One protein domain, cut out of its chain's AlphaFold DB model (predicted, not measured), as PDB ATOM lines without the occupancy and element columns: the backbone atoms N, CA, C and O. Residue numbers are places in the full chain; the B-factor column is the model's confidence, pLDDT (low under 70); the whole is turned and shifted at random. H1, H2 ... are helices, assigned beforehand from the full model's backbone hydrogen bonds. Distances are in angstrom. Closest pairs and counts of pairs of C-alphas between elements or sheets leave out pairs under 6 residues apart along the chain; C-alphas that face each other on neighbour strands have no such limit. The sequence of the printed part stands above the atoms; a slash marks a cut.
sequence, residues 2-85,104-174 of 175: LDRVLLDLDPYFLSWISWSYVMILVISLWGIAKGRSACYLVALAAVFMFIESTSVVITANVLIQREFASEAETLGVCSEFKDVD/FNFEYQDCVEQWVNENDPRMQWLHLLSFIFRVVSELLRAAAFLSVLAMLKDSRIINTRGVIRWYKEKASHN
ATOM      1  N   LEU A   2     346.005 277.575 302.599       48.53
ATOM      2  CA  LEU A   2     346.301 276.405 301.764       48.53
ATOM      3  C   LEU A   2     346.475 275.106 302.573       48.53
ATOM      4  O   LEU A   2     345.865 274.111 302.218       48.53
ATOM      5  N   ASP A   3     347.187 275.131 303.705       49.12
ATOM      6  CA  ASP A   3     347.425 273.920 304.514       49.12
ATOM      7  C   ASP A   3     346.149 273.292 305.089       49.12
ATOM      8  O   ASP A   3     346.056 272.075 305.180       49.12
ATOM      9  N   ARG A   4     345.131 274.097 305.433       52.97
ATOM     10  CA  ARG A   4     343.827 273.578 305.893       52.97
ATOM     11  C   ARG A   4     342.973 273.064 304.739       52.97
ATOM     12  O   ARG A   4     342.315 272.049 304.894       52.97
ATOM     13  N   VAL A   5     343.023 273.725 303.581       53.44
ATOM     14  CA  VAL A   5     342.365 273.238 302.355       53.44
ATOM     15  C   VAL A   5     342.983 271.912 301.905       53.44
ATOM     16  O   VAL A   5     342.263 271.009 301.502       53.44
ATOM     17  N   LEU A   6     344.306 271.775 302.012       56.06
ATOM     18  CA  LEU A   6     345.023 270.534 301.722       56.06
ATOM     19  C   LEU A   6     344.690 269.425 302.730       56.06
ATOM     20  O   LEU A   6     344.599 268.271 302.325       56.06
ATOM     21  N   LEU A   7     344.462 269.768 304.003       58.72
ATOM     22  CA  LEU A   7     344.021 268.818 305.029       58.72
ATOM     23  C   LEU A   7     342.577 268.337 304.795       58.72
ATOM     24  O   LEU A   7     342.302 267.152 304.927       58.72
ATOM     25  N   ASP A   8     341.675 269.230 304.374       54.78
ATOM     26  CA  ASP A   8     340.290 268.890 303.995       54.78
ATOM     27  C   ASP A   8     340.217 268.049 302.702       54.78
ATOM     28  O   ASP A   8     339.219 267.378 302.434       54.78
ATOM     29  N   LEU A   9     341.278 268.084 301.889       55.41
ATOM     30  CA  LEU A   9     341.450 267.268 300.685       55.41
ATOM     31  C   LEU A   9     342.173 265.941 300.957       55.41
ATOM     32  O   LEU A   9     342.324 265.140 300.029       55.41
ATOM     33  N   ASP A  10     342.623 265.693 302.189       59.47
ATOM     34  CA  ASP A  10     343.278 264.439 302.536       59.47
ATOM     35  C   ASP A  10     342.250 263.285 302.463       59.47
ATOM     36  O   ASP A  10     341.186 263.341 303.096       59.47
ATOM     37  N   PRO A  11     342.539 262.223 301.683       61.66
ATOM     38  CA  PRO A  11     341.621 261.111 301.454       61.66
ATOM     39  C   PRO A  11     341.139 260.405 302.727       61.66
ATOM     40  O   PRO A  11     340.077 259.776 302.692       61.66
ATOM     41  N   TYR A  12     341.873 260.512 303.840       59.75
ATOM     42  CA  TYR A  12     341.473 259.945 305.130       59.75
ATOM     43  C   TYR A  12     340.313 260.694 305.804       59.75
ATOM     44  O   TYR A  12     339.599 260.087 306.602       59.75
ATOM     45  N   PHE A  13     340.089 261.969 305.471       61.53
ATOM     46  CA  PHE A  13     339.017 262.797 306.043       61.53
ATOM     47  C   PHE A  13     337.821 262.984 305.097       61.53
ATOM     48  O   PHE A  13     336.832 263.626 305.456       61.53
ATOM     49  N   LEU A  14     337.872 262.399 303.897       65.38
ATOM     50  CA  LEU A  14     336.783 262.489 302.931       65.38
ATOM     51  C   LEU A  14     335.536 261.741 303.410       65.38
ATOM     52  O   LEU A  14     335.573 260.560 303.760       65.38
ATOM     53  N   SER A  15     334.390 262.416 303.317       72.44
ATOM     54  CA  SER A  15     333.092 261.782 303.527       72.44
ATOM     55  C   SER A  15     332.840 260.677 302.493       72.44
ATOM     56  O   SER A  15     333.372 260.687 301.377       72.44
ATOM     57  N   TRP A  16     331.953 259.735 302.821       74.44
ATOM     58  CA  TRP A  16     331.570 258.679 301.879       74.44
ATOM     59  C   TRP A  16     330.912 259.237 300.602       74.44
ATOM     60  O   TRP A  16     331.070 258.682 299.513       74.44
ATOM     61  N   ILE A  17     330.242 260.389 300.720       77.44
ATOM     62  CA  ILE A  17     329.666 261.133 299.594       77.44
ATOM     63  C   ILE A  17     330.782 261.641 298.671       77.44
ATOM     64  O   ILE A  17     330.725 261.419 297.463       77.44
ATOM     65  N   SER A  18     331.834 262.247 299.223       77.88
ATOM     66  CA  SER A  18     332.984 262.731 298.448       77.88
ATOM     67  C   SER A  18     333.688 261.589 297.709       77.88
ATOM     68  O   SER A  18     333.988 261.710 296.521       77.88
ATOM     69  N   TRP A  19     333.849 260.433 298.363       80.12
ATOM     70  CA  TRP A  19     334.366 259.216 297.728       80.12
ATOM     71  C   TRP A  19     333.503 258.729 296.559       80.12
ATOM     72  O   TRP A  19     334.038 258.290 295.538       80.12
ATOM     73  N   SER A  20     332.176 258.840 296.658       84.25
ATOM     74  CA  SER A  20     331.279 258.474 295.556       84.25
ATOM     75  C   SER A  20     331.528 259.328 294.305       84.25
ATOM     76  O   SER A  20     331.582 258.792 293.197       84.25
ATOM     77  N   TYR A  21     331.802 260.628 294.468       86.94
ATOM     78  CA  TYR A  21     332.131 261.519 293.354       86.94
ATOM     79  C   TYR A  21     333.497 261.209 292.739       86.94
ATOM     80  O   TYR A  21     333.621 261.217 291.515       86.94
ATOM     81  N   VAL A  22     334.493 260.837 293.551       85.50
ATOM     82  CA  VAL A  22     335.794 260.355 293.049       85.50
ATOM     83  C   VAL A  22     335.615 259.096 292.196       85.50
ATOM     84  O   VAL A  22     336.163 259.007 291.099       85.50
ATOM     85  N   MET A  23     334.795 258.141 292.637       87.62
ATOM     86  CA  MET A  23     334.528 256.925 291.861       87.62
ATOM     87  C   MET A  23     333.791 257.227 290.549       87.62
ATOM     88  O   MET A  23     334.153 256.684 289.502       87.62
ATOM     89  N   ILE A  24     332.809 258.138 290.566       89.94
ATOM     90  CA  ILE A  24     332.129 258.611 289.348       89.94
ATOM     91  C   ILE A  24     333.131 259.269 288.393       89.94
ATOM     92  O   ILE A  24     333.077 259.017 287.185       89.94
ATOM     93  N   LEU A  25     334.070 260.067 288.909       92.00
ATOM     94  CA  LEU A  25     335.127 260.689 288.117       92.00
ATOM     95  C   LEU A  25     336.023 259.634 287.457       92.00
ATOM     96  O   LEU A  25     336.219 259.685 286.245       92.00
ATOM     97  N   VAL A  26     336.501 258.638 288.208       91.38
ATOM     98  CA  VAL A  26     337.340 257.546 287.678       91.38
ATOM     99  C   VAL A  26     336.617 256.773 286.570       91.38
ATOM    100  O   VAL A  26     337.175 256.562 285.491       91.38
ATOM    101  N   ILE A  27     335.352 256.402 286.787       91.06
ATOM    102  CA  ILE A  27     334.538 255.699 285.781       91.06
ATOM    103  C   ILE A  27     334.330 256.576 284.537       91.06
ATOM    104  O   ILE A  27     334.394 256.086 283.405       91.06
ATOM    105  N   SER A  28     334.115 257.877 284.727       90.25
ATOM    106  CA  SER A  28     333.931 258.825 283.626       90.25
ATOM    107  C   SER A  28     335.213 258.999 282.809       90.25
ATOM    108  O   SER A  28     335.150 258.973 281.580       90.25
ATOM    109  N   LEU A  29     336.377 259.085 283.460       91.75
ATOM    110  CA  LEU A  29     337.691 259.125 282.806       91.75
ATOM    111  C   LEU A  29     337.968 257.848 282.008       91.75
ATOM    112  O   LEU A  29     338.442 257.916 280.875       91.75
ATOM    113  N   TRP A  30     337.591 256.687 282.542       92.06
ATOM    114  CA  TRP A  30     337.651 255.427 281.803       92.06
ATOM    115  C   TRP A  30     336.747 255.436 280.559       92.06
ATOM    116  O   TRP A  30     337.141 254.975 279.486       92.06
ATOM    117  N   GLY A  31     335.539 255.997 280.672       85.06
ATOM    118  CA  GLY A  31     334.640 256.211 279.537       85.06
ATOM    119  C   GLY A  31     335.241 257.129 278.469       85.06
ATOM    120  O   GLY A  31     335.184 256.805 277.279       85.06
ATOM    121  N   ILE A  32     335.878 258.225 278.891       90.00
ATOM    122  CA  ILE A  32     336.591 259.165 278.015       90.00
ATOM    123  C   ILE A  32     337.737 258.461 277.281       90.00
ATOM    124  O   ILE A  32     337.837 258.587 276.062       90.00
ATOM    125  N   ALA A  33     338.548 257.668 277.987       87.81
ATOM    126  CA  ALA A  33     339.648 256.903 277.397       87.81
ATOM    127  C   ALA A  33     339.167 255.907 276.323       87.81
ATOM    128  O   ALA A  33     339.880 255.627 275.363       87.81
ATOM    129  N   LYS A  34     337.923 255.420 276.433       86.69
ATOM    130  CA  LYS A  34     337.256 254.586 275.418       86.69
ATOM    131  C   LYS A  34     336.581 255.382 274.289       86.69
ATOM    132  O   LYS A  34     335.813 254.811 273.519       86.69
ATOM    133  N   GLY A  35     336.826 256.689 274.193       84.12
ATOM    134  CA  GLY A  35     336.284 257.561 273.148       84.12
ATOM    135  C   GLY A  35     334.845 258.031 273.382       84.12
ATOM    136  O   GLY A  35     334.229 258.588 272.472       84.12
ATOM    137  N   ARG A  36     334.280 257.831 274.583       84.88
ATOM    138  CA  ARG A  36     332.920 258.285 274.914       84.88
ATOM    139  C   ARG A  36     332.947 259.720 275.428       84.88
ATOM    140  O   ARG A  36     332.991 259.962 276.631       84.88
ATOM    141  N   SER A  37     332.906 260.692 274.521       85.06
ATOM    142  CA  SER A  37     332.970 262.112 274.888       85.06
ATOM    143  C   SER A  37     331.765 262.613 275.698       85.06
ATOM    144  O   SER A  37     331.875 263.627 276.380       85.06
ATOM    145  N   ALA A  38     330.638 261.893 275.723       80.69
ATOM    146  CA  ALA A  38     329.535 262.209 276.638       80.69
ATOM    147  C   ALA A  38     329.948 262.110 278.126       80.69
ATOM    148  O   ALA A  38     329.388 262.803 278.975       80.69
ATOM    149  N   CYS A  39     330.975 261.311 278.443       88.19
ATOM    150  CA  CYS A  39     331.514 261.184 279.795       88.19
ATOM    151  C   CYS A  39     332.280 262.432 280.273       88.19
ATOM    152  O   CYS A  39     332.473 262.566 281.477       88.19
ATOM    153  N   TYR A  40     332.664 263.372 279.392       87.44
ATOM    154  CA  TYR A  40     333.289 264.637 279.815       87.44
ATOM    155  C   TYR A  40     332.375 265.456 280.726       87.44
ATOM    156  O   TYR A  40     332.833 265.974 281.740       87.44
ATOM    157  N   LEU A  41     331.079 265.530 280.407       86.56
ATOM    158  CA  LEU A  41     330.109 266.253 281.235       86.56
ATOM    159  C   LEU A  41     329.930 265.596 282.605       86.56
ATOM    160  O   LEU A  41     329.830 266.290 283.610       86.56
ATOM    161  N   VAL A  42     329.944 264.261 282.647       87.94
ATOM    162  CA  VAL A  42     329.839 263.496 283.897       87.94
ATOM    163  C   VAL A  42     331.096 263.678 284.753       87.94
ATOM    164  O   VAL A  42     330.982 263.896 285.955       87.94
ATOM    165  N   ALA A  43     332.283 263.678 284.138       88.88
ATOM    166  CA  ALA A  43     333.546 263.949 284.824       88.88
ATOM    167  C   ALA A  43     333.589 265.373 285.406       88.88
ATOM    168  O   ALA A  43     333.922 265.546 286.574       88.88
ATOM    169  N   LEU A  44     333.197 266.385 284.624       88.81
ATOM    170  CA  LEU A  44     333.117 267.777 285.081       88.81
ATOM    171  C   LEU A  44     332.132 267.940 286.243       88.81
ATOM    172  O   LEU A  44     332.480 268.542 287.256       88.81
ATOM    173  N   ALA A  45     330.936 267.358 286.140       87.50
ATOM    174  CA  ALA A  45     329.957 267.395 287.224       87.50
ATOM    175  C   ALA A  45     330.483 266.705 288.495       87.50
ATOM    176  O   ALA A  45     330.295 267.223 289.591       87.50
ATOM    177  N   ALA A  46     331.184 265.575 288.359       87.06
ATOM    178  CA  ALA A  46     331.784 264.867 289.487       87.06
ATOM    179  C   ALA A  46     332.881 265.686 290.186       87.06
ATOM    180  O   ALA A  46     332.939 265.684 291.411       87.06
ATOM    181  N   VAL A  47     333.706 266.431 289.440       86.38
ATOM    182  CA  VAL A  47     334.713 267.341 290.021       86.38
ATOM    183  C   VAL A  47     334.046 268.461 290.817       86.38
ATOM    184  O   VAL A  47     334.431 268.716 291.955       86.38
ATOM    185  N   PHE A  48     333.020 269.104 290.258       82.56
ATOM    186  CA  PHE A  48     332.304 270.179 290.951       82.56
ATOM    187  C   PHE A  48     331.572 269.664 292.193       82.56
ATOM    188  O   PHE A  48     331.666 270.275 293.252       82.56
ATOM    189  N   MET A  49     330.925 268.499 292.099       82.25
ATOM    190  CA  MET A  49     330.286 267.851 293.244       82.25
ATOM    191  C   MET A  49     331.292 267.418 294.310       82.25
ATOM    192  O   MET A  49     331.004 267.542 295.496       82.25
ATOM    193  N   PHE A  50     332.483 266.963 293.918       80.94
ATOM    194  CA  PHE A  50     333.560 266.664 294.856       80.94
ATOM    195  C   PHE A  50     333.998 267.920 295.621       80.94
ATOM    196  O   PHE A  50     334.031 267.895 296.850       80.94
ATOM    197  N   ILE A  51     334.242 269.029 294.916       76.50
ATOM    198  CA  ILE A  51     334.612 270.323 295.518       76.50
ATOM    199  C   ILE A  51     333.506 270.851 296.441       76.50
ATOM    200  O   ILE A  51     333.796 271.365 297.512       76.50
ATOM    201  N   GLU A  52     332.240 270.705 296.058       72.19
ATOM    202  CA  GLU A  52     331.101 271.128 296.881       72.19
ATOM    203  C   GLU A  52     330.892 270.226 298.108       72.19
ATOM    204  O   GLU A  52     330.480 270.694 299.163       72.19
ATOM    205  N   SER A  53     331.177 268.927 297.977       69.94
ATOM    206  CA  SER A  53     331.040 267.943 299.061       69.94
ATOM    207  C   SER A  53     332.191 267.950 300.055       69.94
ATOM    208  O   SER A  53     332.056 267.428 301.159       69.94
ATOM    209  N   THR A  54     333.339 268.473 299.636       62.84
ATOM    210  CA  THR A  54     334.456 268.726 300.531       62.84
ATOM    211  C   THR A  54     334.177 270.049 301.224       62.84
ATOM    212  O   THR A  54     333.657 270.990 300.622       62.84
ATOM    213  N   SER A  55     334.507 270.144 302.509       56.88
ATOM    214  CA  SER A  55     334.310 271.363 303.294       56.88
ATOM    215  C   SER A  55     335.047 272.569 302.716       56.88
ATOM    216  O   SER A  55     334.836 273.653 303.214       56.88
ATOM    217  N   VAL A  56     335.835 272.452 301.645       55.97
ATOM    218  CA  VAL A  56     336.597 273.530 300.997       55.97
ATOM    219  C   VAL A  56     335.791 274.818 300.804       55.97
ATOM    220  O   VAL A  56     336.300 275.884 301.134       55.97
ATOM    221  N   VAL A  57     334.540 274.756 300.330       54.03
ATOM    222  CA  VAL A  57     333.704 275.965 300.157       54.03
ATOM    223  C   VAL A  57     333.271 276.549 301.508       54.03
ATOM    224  O   VAL A  57     333.294 277.763 301.700       54.03
ATOM    225  N   ILE A  58     332.922 275.689 302.467       53.78
ATOM    226  CA  ILE A  58     332.506 276.080 303.821       53.78
ATOM    227  C   ILE A  58     333.706 276.628 304.605       53.78
ATOM    228  O   ILE A  58     333.627 277.709 305.168       53.78
ATOM    229  N   THR A  59     334.838 275.933 304.587       55.41
ATOM    230  CA  THR A  59     336.128 276.301 305.167       55.41
ATOM    231  C   THR A  59     336.649 277.597 304.553       55.41
ATOM    232  O   THR A  59     337.116 278.454 305.295       55.41
ATOM    233  N   ALA A  60     336.533 277.799 303.235       57.16
ATOM    234  CA  ALA A  60     336.869 279.073 302.603       57.16
ATOM    235  C   ALA A  60     335.965 280.200 303.120       57.16
ATOM    236  O   ALA A  60     336.488 281.205 303.589       57.16
ATOM    237  N   ASN A  61     334.642 280.006 303.135       55.62
ATOM    238  CA  ASN A  61     333.706 280.999 303.670       55.62
ATOM    239  C   ASN A  61     333.959 281.312 305.152       55.62
ATOM    240  O   ASN A  61     333.979 282.477 305.528       55.62
ATOM    241  N   VAL A  62     334.205 280.303 305.989       59.41
ATOM    242  CA  VAL A  62     334.486 280.474 307.425       59.41
ATOM    243  C   VAL A  62     335.824 281.178 307.654       59.41
ATOM    244  O   VAL A  62     335.938 282.005 308.554       59.41
ATOM    245  N   LEU A  63     336.855 280.860 306.868       60.69
ATOM    246  CA  LEU A  63     338.157 281.524 306.977       60.69
ATOM    247  C   LEU A  63     338.073 282.984 306.535       60.69
ATOM    248  O   LEU A  63     338.618 283.842 307.219       60.69
ATOM    249  N   ILE A  64     337.344 283.254 305.455       59.66
ATOM    250  CA  ILE A  64     337.048 284.601 304.968       59.66
ATOM    251  C   ILE A  64     336.262 285.386 306.030       59.66
ATOM    252  O   ILE A  64     336.676 286.472 306.419       59.66
ATOM    253  N   GLN A  65     335.197 284.808 306.596       60.53
ATOM    254  CA  GLN A  65     334.437 285.421 307.693       60.53
ATOM    255  C   GLN A  65     335.298 285.688 308.934       60.53
ATOM    256  O   GLN A  65     335.100 286.691 309.612       60.53
ATOM    257  N   ARG A  66     336.268 284.821 309.248       63.19
ATOM    258  CA  ARG A  66     337.211 285.044 310.356       63.19
ATOM    259  C   ARG A  66     338.195 286.172 310.083       63.19
ATOM    260  O   ARG A  66     338.509 286.917 311.004       63.19
ATOM    261  N   GLU A  67     338.695 286.272 308.861       65.00
ATOM    262  CA  GLU A  67     339.591 287.354 308.449       65.00
ATOM    263  C   GLU A  67     338.862 288.700 308.548       65.00
ATOM    264  O   GLU A  67     339.350 289.628 309.187       65.00
ATOM    265  N   PHE A  68     337.615 288.733 308.085       63.88
ATOM    266  CA  PHE A  68     336.724 289.875 308.226       63.88
ATOM    267  C   PHE A  68     336.351 290.213 309.672       63.88
ATOM    268  O   PHE A  68     336.347 291.383 310.043       63.88
ATOM    269  N   ALA A  69     336.079 289.211 310.513       60.53
ATOM    270  CA  ALA A  69     335.822 289.429 311.935       60.53
ATOM    271  C   ALA A  69     337.053 290.013 312.646       60.53
ATOM    272  O   ALA A  69     336.916 290.918 313.466       60.53
ATOM    273  N   SER A  70     338.255 289.545 312.297       64.06
ATOM    274  CA  SER A  70     339.507 290.096 312.819       64.06
ATOM    275  C   SER A  70     339.717 291.549 312.387       64.06
ATOM    276  O   SER A  70     340.180 292.359 313.185       64.06
ATOM    277  N   GLU A  71     339.393 291.896 311.143       65.00
ATOM    278  CA  GLU A  71     339.548 293.259 310.625       65.00
ATOM    279  C   GLU A  71     338.518 294.220 311.249       65.00
ATOM    280  O   GLU A  71     338.882 295.292 311.740       65.00
ATOM    281  N   ALA A  72     337.257 293.791 311.363       59.53
ATOM    282  CA  ALA A  72     336.209 294.525 312.072       59.53
ATOM    283  C   ALA A  72     336.555 294.748 313.558       59.53
ATOM    284  O   ALA A  72     336.334 295.840 314.088       59.53
ATOM    285  N   GLU A  73     337.165 293.753 314.216       63.03
ATOM    286  CA  GLU A  73     337.648 293.866 315.597       63.03
ATOM    287  C   GLU A  73     338.752 294.923 315.735       63.03
ATOM    288  O   GLU A  73     338.693 295.750 316.646       63.03
ATOM    289  N   THR A  74     339.724 294.962 314.816       66.00
ATOM    290  CA  THR A  74     340.791 295.982 314.846       66.00
ATOM    291  C   THR A  74     340.282 297.405 314.617       66.00
ATOM    292  O   THR A  74     340.879 298.357 315.119       66.00
ATOM    293  N   LEU A  75     339.168 297.553 313.899       66.00
ATOM    294  CA  LEU A  75     338.541 298.840 313.595       66.00
ATOM    295  C   LEU A  75     337.483 299.256 314.633       66.00
ATOM    296  O   LEU A  75     336.932 300.351 314.534       66.00
ATOM    297  N   GLY A  76     337.205 298.417 315.639       61.44
ATOM    298  CA  GLY A  76     336.225 298.692 316.699       61.44
ATOM    299  C   GLY A  76     334.761 298.648 316.241       61.44
ATOM    300  O   GLY A  76     333.872 299.101 316.967       61.44
ATOM    301  N   VAL A  77     334.505 298.104 315.052       64.00
ATOM    302  CA  VAL A  77     333.179 298.023 314.431       64.00
ATOM    303  C   VAL A  77     332.369 296.897 315.087       64.00
ATOM    304  O   VAL A  77     332.917 295.850 315.432       64.00
ATOM    305  N   CYS A  78     331.063 297.110 315.298       67.12
ATOM    306  CA  CYS A  78     330.153 296.148 315.945       67.12
ATOM    307  C   CYS A  78     330.537 295.758 317.392       67.12
ATOM    308  O   CYS A  78     330.058 294.747 317.910       67.12
ATOM    309  N   SER A  79     331.375 296.556 318.069       66.38
ATOM    310  CA  SER A  79     331.812 296.321 319.459       66.38
ATOM    311  C   SER A  79     330.652 296.256 320.463       66.38
ATOM    312  O   SER A  79     330.751 295.575 321.480       66.38
ATOM    313  N   GLU A  80     329.525 296.880 320.121       65.12
ATOM    314  CA  GLU A  80     328.268 296.910 320.877       65.12
ATOM    315  C   GLU A  80     327.647 295.513 321.081       65.12
ATOM    316  O   GLU A  80     326.989 295.266 322.090       65.12
ATOM    317  N   PHE A  81     327.898 294.575 320.160       61.09
ATOM    318  CA  PHE A  81     327.310 293.228 320.165       61.09
ATOM    319  C   PHE A  81     328.226 292.159 320.785       61.09
ATOM    320  O   PHE A  81     327.824 291.001 320.932       61.09
ATOM    321  N   LYS A  82     329.458 292.534 321.166       57.78
ATOM    322  CA  LYS A  82     330.486 291.621 321.698       57.78
ATOM    323  C   LYS A  82     330.179 291.141 323.126       57.78
ATOM    324  O   LYS A  82     330.506 290.010 323.472       57.78
ATOM    325  N   ASP A  83     329.496 291.967 323.922       53.50
ATOM    326  CA  ASP A  83     329.302 291.744 325.366       53.50
ATOM    327  C   ASP A  83     327.908 291.223 325.758       53.50
ATOM    328  O   ASP A  83     327.633 291.016 326.944       53.50
ATOM    329  N   VAL A  84     327.021 290.967 324.791       52.75
ATOM    330  CA  VAL A  84     325.629 290.569 325.077       52.75
ATOM    331  C   VAL A  84     325.538 289.166 325.709       52.75
ATOM    332  O   VAL A  84     324.661 288.938 326.541       52.75
ATOM    333  N   ASP A  85     326.502 288.270 325.451       45.41
ATOM    334  CA  ASP A  85     326.560 286.928 326.065       45.41
ATOM    335  C   ASP A  85     327.739 286.695 327.029       45.41
ATOM    336  O   ASP A  85     327.763 285.679 327.731       45.41
ATOM    337  N   PHE A 104     330.089 282.635 316.515       54.41
ATOM    338  CA  PHE A 104     329.945 283.996 317.011       54.41
ATOM    339  C   PHE A 104     328.479 284.236 317.401       54.41
ATOM    340  O   PHE A 104     327.581 283.552 316.905       54.41
ATOM    341  N   ASN A 105     328.230 285.210 318.282       64.38
ATOM    342  CA  ASN A 105     326.871 285.698 318.506       64.38
ATOM    343  C   ASN A 105     326.259 286.054 317.139       64.38
ATOM    344  O   ASN A 105     326.889 286.780 316.369       64.38
ATOM    345  N   PHE A 106     325.066 285.532 316.844       63.97
ATOM    346  CA  PHE A 106     324.378 285.725 315.565       63.97
ATOM    347  C   PHE A 106     324.254 287.217 315.218       63.97
ATOM    348  O   PHE A 106     324.545 287.615 314.097       63.97
ATOM    349  N   GLU A 107     323.967 288.065 316.213       65.31
ATOM    350  CA  GLU A 107     323.866 289.523 316.038       65.31
ATOM    351  C   GLU A 107     325.214 290.187 315.703       65.31
ATOM    352  O   GLU A 107     325.278 291.134 314.921       65.31
ATOM    353  N   TYR A 108     326.315 289.675 316.263       68.25
ATOM    354  CA  TYR A 108     327.660 290.152 315.936       68.25
ATOM    355  C   TYR A 108     328.075 289.704 314.529       68.25
ATOM    356  O   TYR A 108     328.667 290.481 313.783       68.25
ATOM    357  N   GLN A 109     327.732 288.469 314.154       66.94
ATOM    358  CA  GLN A 109     327.995 287.918 312.827       66.94
ATOM    359  C   GLN A 109     327.261 288.699 311.732       66.94
ATOM    360  O   GLN A 109     327.904 289.119 310.772       66.94
ATOM    361  N   ASP A 110     325.969 288.969 311.924       71.25
ATOM    362  CA  ASP A 110     325.157 289.760 310.994       71.25
ATOM    363  C   ASP A 110     325.696 291.192 310.845       71.25
ATOM    364  O   ASP A 110     325.812 291.703 309.731       71.25
ATOM    365  N   CYS A 111     326.092 291.836 311.951       73.88
ATOM    366  CA  CYS A 111     326.649 293.190 311.923       73.88
ATOM    367  C   CYS A 111     327.979 293.258 311.154       73.88
ATOM    368  O   CYS A 111     328.178 294.146 310.320       73.88
ATOM    369  N   VAL A 112     328.887 292.305 311.396       71.38
ATOM    370  CA  VAL A 112     330.167 292.222 310.675       71.38
ATOM    371  C   VAL A 112     329.930 291.927 309.194       71.38
ATOM    372  O   VAL A 112     330.536 292.574 308.343       71.38
ATOM    373  N   GLU A 113     329.027 291.004 308.863       71.94
ATOM    374  CA  GLU A 113     328.705 290.669 307.472       71.94
ATOM    375  C   GLU A 113     328.095 291.860 306.721       71.94
ATOM    376  O   GLU A 113     328.472 292.131 305.579       71.94
ATOM    377  N   GLN A 114     327.211 292.623 307.366       75.44
ATOM    378  CA  GLN A 114     326.628 293.825 306.777       75.44
ATOM    379  C   GLN A 114     327.680 294.919 306.557       75.44
ATOM    380  O   GLN A 114     327.754 295.492 305.470       75.44
ATOM    381  N   TRP A 115     328.548 295.165 307.543       76.25
ATOM    382  CA  TRP A 115     329.612 296.158 307.414       76.25
ATOM    383  C   TRP A 115     330.612 295.803 306.307       76.25
ATOM    384  O   TRP A 115     330.981 296.667 305.510       76.25
ATOM    385  N   VAL A 116     331.021 294.537 306.207       70.44
ATOM    386  CA  VAL A 116     331.925 294.074 305.144       70.44
ATOM    387  C   VAL A 116     331.268 294.189 303.773       70.44
ATOM    388  O   VAL A 116     331.912 294.638 302.827       70.44
ATOM    389  N   ASN A 117     329.985 293.844 303.654       71.50
ATOM    390  CA  ASN A 117     329.246 293.985 302.399       71.50
ATOM    391  C   ASN A 117     329.144 295.441 301.919       71.50
ATOM    392  O   ASN A 117     329.130 295.689 300.710       71.50
ATOM    393  N   GLU A 118     329.080 296.396 302.846       76.06
ATOM    394  CA  GLU A 118     329.031 297.825 302.534       76.06
ATOM    395  C   GLU A 118     330.416 298.420 302.226       76.06
ATOM    396  O   GLU A 118     330.507 299.346 301.416       76.06
ATOM    397  N   ASN A 119     331.494 297.894 302.825       70.31
ATOM    398  CA  ASN A 119     332.816 298.535 302.800       70.31
ATOM    399  C   ASN A 119     333.896 297.801 301.986       70.31
ATOM    400  O   ASN A 119     334.859 298.451 301.575       70.31
ATOM    401  N   ASP A 120     333.758 296.499 301.698       70.31
ATOM    402  CA  ASP A 120     334.731 295.750 300.892       70.31
ATOM    403  C   ASP A 120     334.137 295.257 299.553       70.31
ATOM    404  O   ASP A 120     333.361 294.293 299.513       70.31
ATOM    405  N   PRO A 121     334.545 295.834 298.403       69.88
ATOM    406  CA  PRO A 121     334.096 295.369 297.092       69.88
ATOM    407  C   PRO A 121     334.503 293.915 296.789       69.88
ATOM    408  O   PRO A 121     333.887 293.275 295.935       69.88
ATOM    409  N   ARG A 122     335.514 293.353 297.468       68.50
ATOM    410  CA  ARG A 122     335.928 291.945 297.313       68.50
ATOM    411  C   ARG A 122     334.848 290.977 297.788       68.50
ATOM    412  O   ARG A 122     334.737 289.888 297.224       68.50
ATOM    413  N   MET A 123     334.022 291.377 298.755       67.38
ATOM    414  CA  MET A 123     332.936 290.540 299.259       67.38
ATOM    415  C   MET A 123     331.838 290.350 298.208       67.38
ATOM    416  O   MET A 123     331.359 289.237 297.990       67.38
ATOM    417  N   GLN A 124     331.529 291.399 297.442       68.81
ATOM    418  CA  GLN A 124     330.610 291.304 296.302       68.81
ATOM    419  C   GLN A 124     331.129 290.330 295.235       68.81
ATOM    420  O   GLN A 124     330.362 289.524 294.704       68.81
ATOM    421  N   TRP A 125     332.438 290.345 294.956       69.94
ATOM    422  CA  TRP A 125     333.067 289.382 294.047       69.94
ATOM    423  C   TRP A 125     332.995 287.947 294.573       69.94
ATOM    424  O   TRP A 125     332.709 287.036 293.800       69.94
ATOM    425  N   LEU A 126     333.206 287.733 295.872       68.94
ATOM    426  CA  LEU A 126     333.092 286.414 296.497       68.94
ATOM    427  C   LEU A 126     331.660 285.872 296.448       68.94
ATOM    428  O   LEU A 126     331.459 284.725 296.044       68.94
ATOM    429  N   HIS A 127     330.657 286.693 296.775       68.81
ATOM    430  CA  HIS A 127     329.250 286.309 296.646       68.81
ATOM    431  C   HIS A 127     328.876 285.987 295.199       68.81
ATOM    432  O   HIS A 127     328.223 284.973 294.943       68.81
ATOM    433  N   LEU A 128     329.333 286.798 294.241       73.00
ATOM    434  CA  LEU A 128     329.114 286.551 292.820       73.00
ATOM    435  C   LEU A 128     329.761 285.233 292.369       73.00
ATOM    436  O   LEU A 128     329.120 284.440 291.681       73.00
ATOM    437  N   LEU A 129     331.005 284.967 292.772       71.06
ATOM    438  CA  LEU A 129     331.713 283.729 292.439       71.06
ATOM    439  C   LEU A 129     331.043 282.501 293.065       71.06
ATOM    440  O   LEU A 129     330.865 281.497 292.378       71.06
ATOM    441  N   SER A 130     330.615 282.593 294.327       69.56
ATOM    442  CA  SER A 130     329.835 281.556 295.016       69.56
ATOM    443  C   SER A 130     328.521 281.264 294.283       69.56
ATOM    444  O   SER A 130     328.199 280.107 293.992       69.56
ATOM    445  N   PHE A 131     327.793 282.313 293.888       74.44
ATOM    446  CA  PHE A 131     326.564 282.186 293.114       74.44
ATOM    447  C   PHE A 131     326.806 281.510 291.757       74.44
ATOM    448  O   PHE A 131     326.119 280.544 291.421       74.44
ATOM    449  N   ILE A 132     327.810 281.965 291.000       76.50
ATOM    450  CA  ILE A 132     328.182 281.372 289.707       76.50
ATOM    451  C   ILE A 132     328.549 279.900 289.889       76.50
ATOM    452  O   ILE A 132     328.055 279.056 289.144       76.50
ATOM    453  N   PHE A 133     329.373 279.576 290.887       77.25
ATOM    454  CA  PHE A 133     329.798 278.206 291.154       77.25
ATOM    455  C   PHE A 133     328.601 277.292 291.432       77.25
ATOM    456  O   PHE A 133     328.493 276.223 290.830       77.25
ATOM    457  N   ARG A 134     327.657 277.739 292.270       76.00
ATOM    458  CA  ARG A 134     326.436 276.987 292.581       76.00
ATOM    459  C   ARG A 134     325.571 276.763 291.341       76.00
ATOM    460  O   ARG A 134     325.159 275.635 291.082       76.00
ATOM    461  N   VAL A 135     325.326 277.809 290.551       78.81
ATOM    462  CA  VAL A 135     324.520 277.705 289.322       78.81
ATOM    463  C   VAL A 135     325.179 276.766 288.311       78.81
ATOM    464  O   VAL A 135     324.510 275.914 287.728       78.81
ATOM    465  N   VAL A 136     326.495 276.875 288.122       81.81
ATOM    466  CA  VAL A 136     327.249 276.012 287.205       81.81
ATOM    467  C   VAL A 136     327.245 274.560 287.685       81.81
ATOM    468  O   VAL A 136     327.036 273.669 286.861       81.81
ATOM    469  N   SER A 137     327.411 274.309 288.988       79.44
ATOM    470  CA  SER A 137     327.333 272.963 289.579       79.44
ATOM    471  C   SER A 137     325.979 272.310 289.280       79.44
ATOM    472  O   SER A 137     325.929 271.207 288.733       79.44
ATOM    473  N   GLU A 138     324.873 273.022 289.516       79.75
ATOM    474  CA  GLU A 138     323.518 272.525 289.237       79.75
ATOM    475  C   GLU A 138     323.274 272.258 287.743       79.75
ATOM    476  O   GLU A 138     322.745 271.209 287.363       79.75
ATOM    477  N   LEU A 139     323.720 273.161 286.863       85.69
ATOM    478  CA  LEU A 139     323.617 272.963 285.414       85.69
ATOM    479  C   LEU A 139     324.427 271.749 284.941       85.69
ATOM    480  O   LEU A 139     323.949 270.968 284.113       85.69
ATOM    481  N   LEU A 140     325.635 271.558 285.478       87.56
ATOM    482  CA  LEU A 140     326.478 270.403 285.173       87.56
ATOM    483  C   LEU A 140     325.857 269.099 285.684       87.56
ATOM    484  O   LEU A 140     325.866 268.110 284.950       87.56
ATOM    485  N   ARG A 141     325.263 269.091 286.885       84.00
ATOM    486  CA  ARG A 141     324.513 267.940 287.418       84.00
ATOM    487  C   ARG A 141     323.370 267.549 286.494       84.00
ATOM    488  O   ARG A 141     323.274 266.385 286.100       84.00
ATOM    489  N   ALA A 142     322.546 268.517 286.098       84.69
ATOM    490  CA  ALA A 142     321.440 268.281 285.180       84.69
ATOM    491  C   ALA A 142     321.941 267.730 283.833       84.69
ATOM    492  O   ALA A 142     321.437 266.719 283.341       84.69
ATOM    493  N   ALA A 143     322.986 268.331 283.258       84.94
ATOM    494  CA  ALA A 143     323.569 267.885 281.994       84.94
ATOM    495  C   ALA A 143     324.175 266.472 282.077       84.94
ATOM    496  O   ALA A 143     324.013 265.670 281.149       84.94
ATOM    497  N   ALA A 144     324.849 266.144 283.180       86.44
ATOM    498  CA  ALA A 144     325.398 264.816 283.435       86.44
ATOM    499  C   ALA A 144     324.284 263.773 283.578       86.44
ATOM    500  O   ALA A 144     324.351 262.725 282.934       86.44
ATOM    501  N   PHE A 145     323.230 264.082 284.338       87.19
ATOM    502  CA  PHE A 145     322.065 263.212 284.494       87.19
ATOM    503  C   PHE A 145     321.403 262.904 283.146       87.19
ATOM    504  O   PHE A 145     321.191 261.738 282.810       87.19
ATOM    505  N   LEU A 146     321.153 263.933 282.329       86.44
ATOM    506  CA  LEU A 146     320.583 263.769 280.990       86.44
ATOM    507  C   LEU A 146     321.499 262.936 280.080       86.44
ATOM    508  O   LEU A 146     321.037 262.059 279.351       86.44
ATOM    509  N   SER A 147     322.813 263.161 280.151       85.19
ATOM    510  CA  SER A 147     323.790 262.395 279.369       85.19
ATOM    511  C   SER A 147     323.786 260.916 279.750       85.19
ATOM    512  O   SER A 147     323.730 260.059 278.870       85.19
ATOM    513  N   VAL A 148     323.798 260.601 281.048       86.81
ATOM    514  CA  VAL A 148     323.722 259.220 281.543       86.81
ATOM    515  C   VAL A 148     322.399 258.572 281.145       86.81
ATOM    516  O   VAL A 148     322.406 257.453 280.638       86.81
ATOM    517  N   LEU A 149     321.273 259.273 281.295       88.12
ATOM    518  CA  LEU A 149     319.959 258.752 280.922       88.12
ATOM    519  C   LEU A 149     319.883 258.406 279.428       88.12
ATOM    520  O   LEU A 149     319.403 257.327 279.076       88.12
ATOM    521  N   ALA A 150     320.387 259.285 278.558       85.31
ATOM    522  CA  ALA A 150     320.440 259.031 277.122       85.31
ATOM    523  C   ALA A 150     321.313 257.807 276.799       85.31
ATOM    524  O   ALA A 150     320.871 256.917 276.078       85.31
ATOM    525  N   MET A 151     322.508 257.714 277.395       83.75
ATOM    526  CA  MET A 151     323.421 256.578 277.199       83.75
ATOM    527  C   MET A 151     322.860 255.246 277.725       83.75
ATOM    528  O   MET A 151     323.148 254.194 277.158       83.75
ATOM    529  N   LEU A 152     322.058 255.273 278.795       87.06
ATOM    530  CA  LEU A 152     321.373 254.087 279.321       87.06
ATOM    531  C   LEU A 152     320.215 253.639 278.421       87.06
ATOM    532  O   LEU A 152     319.936 252.445 278.331       87.06
ATOM    533  N   LYS A 153     319.524 254.581 277.771       88.31
ATOM    534  CA  LYS A 153     318.405 254.283 276.865       88.31
ATOM    535  C   LYS A 153     318.860 253.873 275.467       88.31
ATOM    536  O   LYS A 153     318.175 253.070 274.839       88.31
ATOM    537  N   ASP A 154     319.979 254.406 274.991       84.94
ATOM    538  CA  ASP A 154     320.595 254.020 273.725       84.94
ATOM    539  C   ASP A 154     322.123 253.970 273.861       84.94
ATOM    540  O   ASP A 154     322.815 254.991 273.892       84.94
ATOM    541  N   SER A 155     322.661 252.749 273.879       81.50
ATOM    542  CA  SER A 155     324.094 252.488 274.026       81.50
ATOM    543  C   SER A 155     324.938 252.946 272.829       81.50
ATOM    544  O   SER A 155     326.168 252.922 272.913       81.50
ATOM    545  N   ARG A 156     324.317 253.329 271.703       86.00
ATOM    546  CA  ARG A 156     325.012 253.901 270.536       86.00
ATOM    547  C   ARG A 156     325.380 255.364 270.762       86.00
ATOM    548  O   ARG A 156     326.242 255.900 270.060       86.00
ATOM    549  N   ILE A 157     324.754 256.018 271.738       85.62
ATOM    550  CA  ILE A 157     325.071 257.390 272.109       85.62
ATOM    551  C   ILE A 157     326.383 257.382 272.883       85.62
ATOM    552  O   ILE A 157     326.452 256.997 274.044       85.62
ATOM    553  N   ILE A 158     327.444 257.817 272.216       83.69
ATOM    554  CA  ILE A 158     328.793 257.882 272.797       83.69
ATOM    555  C   ILE A 158     329.303 259.316 272.952       83.69
ATOM    556  O   ILE A 158     330.263 259.555 273.678       83.69
ATOM    557  N   ASN A 159     328.670 260.282 272.284       86.56
ATOM    558  CA  ASN A 159     329.114 261.670 272.255       86.56
ATOM    559  C   ASN A 159     327.994 262.644 272.634       86.56
ATOM    560  O   ASN A 159     326.806 262.358 272.481       86.56
ATOM    561  N   THR A 160     328.388 263.830 273.097       82.75
ATOM    562  CA  THR A 160     327.471 264.876 273.575       82.75
ATOM    563  C   THR A 160     326.503 265.351 272.490       82.75
ATOM    564  O   THR A 160     325.334 265.612 272.759       82.75
ATOM    565  N   ARG A 161     326.951 265.408 271.228       86.31
ATOM    566  CA  ARG A 161     326.089 265.764 270.088       86.31
ATOM    567  C   ARG A 161     324.976 264.726 269.880       86.31
ATOM    568  O   ARG A 161     323.861 265.105 269.535       86.31
ATOM    569  N   GLY A 162     325.271 263.448 270.107       84.31
ATOM    570  CA  GLY A 162     324.324 262.339 270.066       84.31
ATOM    571  C   GLY A 162     323.295 262.426 271.186       84.31
ATOM    572  O   GLY A 162     322.113 262.272 270.909       84.31
ATOM    573  N   VAL A 163     323.717 262.784 272.405       85.44
ATOM    574  CA  VAL A 163     322.802 263.063 273.529       85.44
ATOM    575  C   VAL A 163     321.823 264.176 273.149       85.44
ATOM    576  O   VAL A 163     320.611 263.992 273.226       85.44
ATOM    577  N   ILE A 164     322.331 265.317 272.668       86.69
ATOM    578  CA  ILE A 164     321.493 266.463 272.272       86.69
ATOM    579  C   ILE A 164     320.521 266.074 271.154       86.69
ATOM    580  O   ILE A 164     319.345 266.432 271.206       86.69
ATOM    581  N   ARG A 165     321.002 265.353 270.135       88.38
ATOM    582  CA  ARG A 165     320.168 264.894 269.020       88.38
ATOM    583  C   ARG A 165     319.052 263.970 269.505       88.38
ATOM    584  O   ARG A 165     317.905 264.200 269.146       88.38
ATOM    585  N   TRP A 166     319.378 263.004 270.361       89.38
ATOM    586  CA  TRP A 166     318.412 262.058 270.913       89.38
ATOM    587  C   TRP A 166     317.281 262.763 271.666       89.38
ATOM    588  O   TRP A 166     316.109 262.462 271.449       89.38
ATOM    589  N   TYR A 167     317.609 263.759 272.495       87.75
ATOM    590  CA  TYR A 167     316.591 264.557 273.182       87.75
ATOM    591  C   TYR A 167     315.745 265.397 272.221       87.75
ATOM    592  O   TYR A 167     314.530 265.467 272.397       87.75
ATOM    593  N   LYS A 168     316.352 266.004 271.190       87.50
ATOM    594  CA  LYS A 168     315.613 266.768 270.170       87.50
ATOM    595  C   LYS A 168     314.618 265.894 269.407       87.50
ATOM    596  O   LYS A 168     313.471 266.295 269.257       87.50
ATOM    597  N   GLU A 169     315.038 264.705 268.984       87.06
ATOM    598  CA  GLU A 169     314.177 263.738 268.290       87.06
ATOM    599  C   GLU A 169     313.020 263.274 269.188       87.06
ATOM    600  O   GLU A 169     311.873 263.197 268.750       87.06
ATOM    601  N   LYS A 170     313.284 263.032 270.480       83.88
ATOM    602  CA  LYS A 170     312.240 262.669 271.450       83.88
ATOM    603  C   LYS A 170     311.215 263.788 271.657       83.88
ATOM    604  O   LYS A 170     310.032 263.505 271.817       83.88
ATOM    605  N   ALA A 171     311.667 265.041 271.662       80.62
ATOM    606  CA  ALA A 171     310.807 266.205 271.835       80.62
ATOM    607  C   ALA A 171     309.922 266.462 270.605       80.62
ATOM    608  O   ALA A 171     308.756 266.801 270.765       80.62
ATOM    609  N   SER A 172     310.437 266.246 269.390       76.69
ATOM    610  CA  SER A 172     309.669 266.424 268.147       76.69
ATOM    611  C   SER A 172     308.616 265.344 267.887       76.69
ATOM    612  O   SER A 172     307.750 265.548 267.050       76.69
ATOM    613  N   HIS A 173     308.699 264.190 268.557       60.19
ATOM    614  CA  HIS A 173     307.745 263.086 268.386       60.19
ATOM    615  C   HIS A 173     306.593 263.080 269.406       60.19
ATOM    616  O   HIS A 173     305.644 262.324 269.224       60.19
ATOM    617  N   ASN A 174     306.672 263.900 270.459       55.31
ATOM    618  CA  ASN A 174     305.658 263.999 271.515       55.31
ATOM    619  C   ASN A 174     304.871 265.329 271.491       55.31
ATOM    620  O   ASN A 174     304.134 265.600 272.439       55.31
TER     621      ASN A 174
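This is residues 2 to 85 and 104 to 174 of the 175 residues of an uncharacterized protein of Aeromonas hydrophila (UniProt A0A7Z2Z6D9). One long helix, H6, makes the long axis of an elongated, loose frame; the helical hairpin of H2 and H3 packs along one half of it through H3, and H4 leads on from H3 beside the other half without packing on it. H5 crosses the end part of H4, H7 crosses the opposite end of H6, and residues 168 to 174 stick out; the short H1 lies near the start of H4. The printed part has 155 residues with seven named helices, H1 to H7 in chain order, and no named strand; the class is all helix. It is loose, with a radius of gyration of the C-alphas of 21.7 A, and spans 66 by 40 by 25 A.

H1 holds residues 2 to 8 and begins at C-alpha 2, (346.301, 276.405, 301.764). H2, residues 16 to 33, is 25.8 A long from first to last C-alpha, and H3, residues 39 to 53, is 20.4 A. H4, residues 56 to 74, is 26.7 A long. After the cut, H5 holds residues 106 to 119 and is 20.0 A long. H6, residues 121 to 153, is 48.4 A long and begins at C-alpha 121, (334.096, 295.369, 297.092). H7, residues 160 to 172, is 18.7 A long and ends at C-alpha 172, (309.669, 266.424, 268.147).

H1 and H4 only just touch, with 3 pairs of C-alphas within 8 A, the closest those of Val 5 and Val 56 at 5.9 A. H2 and H3 form a hairpin at a shallow tilt of 20 degrees; their closest C-alphas, of Leu 25 and Ala 43, are 4.9 A apart. H2 and H6 are apart. H3 touches H6, the hub, at a steep tilt of 44 degrees, opposite ways; their closest C-alphas, of Val 42 and Ala 144, are 4.7 A apart, and H6 touches H3 with residues 137 to 148 alone. H4 and H6 are near each other. H4 touches H5 about perpendicular, at 83 degrees, with the C-alphas of Ala 69 and Val 112 closest at 6.4 A. H5 and H6 touch only at the corner, and only just, with 3 pairs of C-alphas within 8 A, the closest those of Asn 117 and Met 123 at 5.9 A. H6 and H7 touch, their closest C-alphas, of Ala 150 and Val 163, being 5.9 A apart; their tilt of 72 degrees is only just about perpendicular. In H1 to H7 every O i to N i+4 pair is within hydrogen-bond range.

The two C-alphas farthest apart, of Asp 83 and His 173, are 67.3 A apart. Residues 86 to 103 are not printed, and C-alphas 85 and 104 are 10.1 A apart across this cut. Of the links that are printed whole, none is long. The mean pLDDT of the printed part is 74.1; it is under 70 in 62 residues, among them residues 2 to 14, 53 to 85 and 104 to 109.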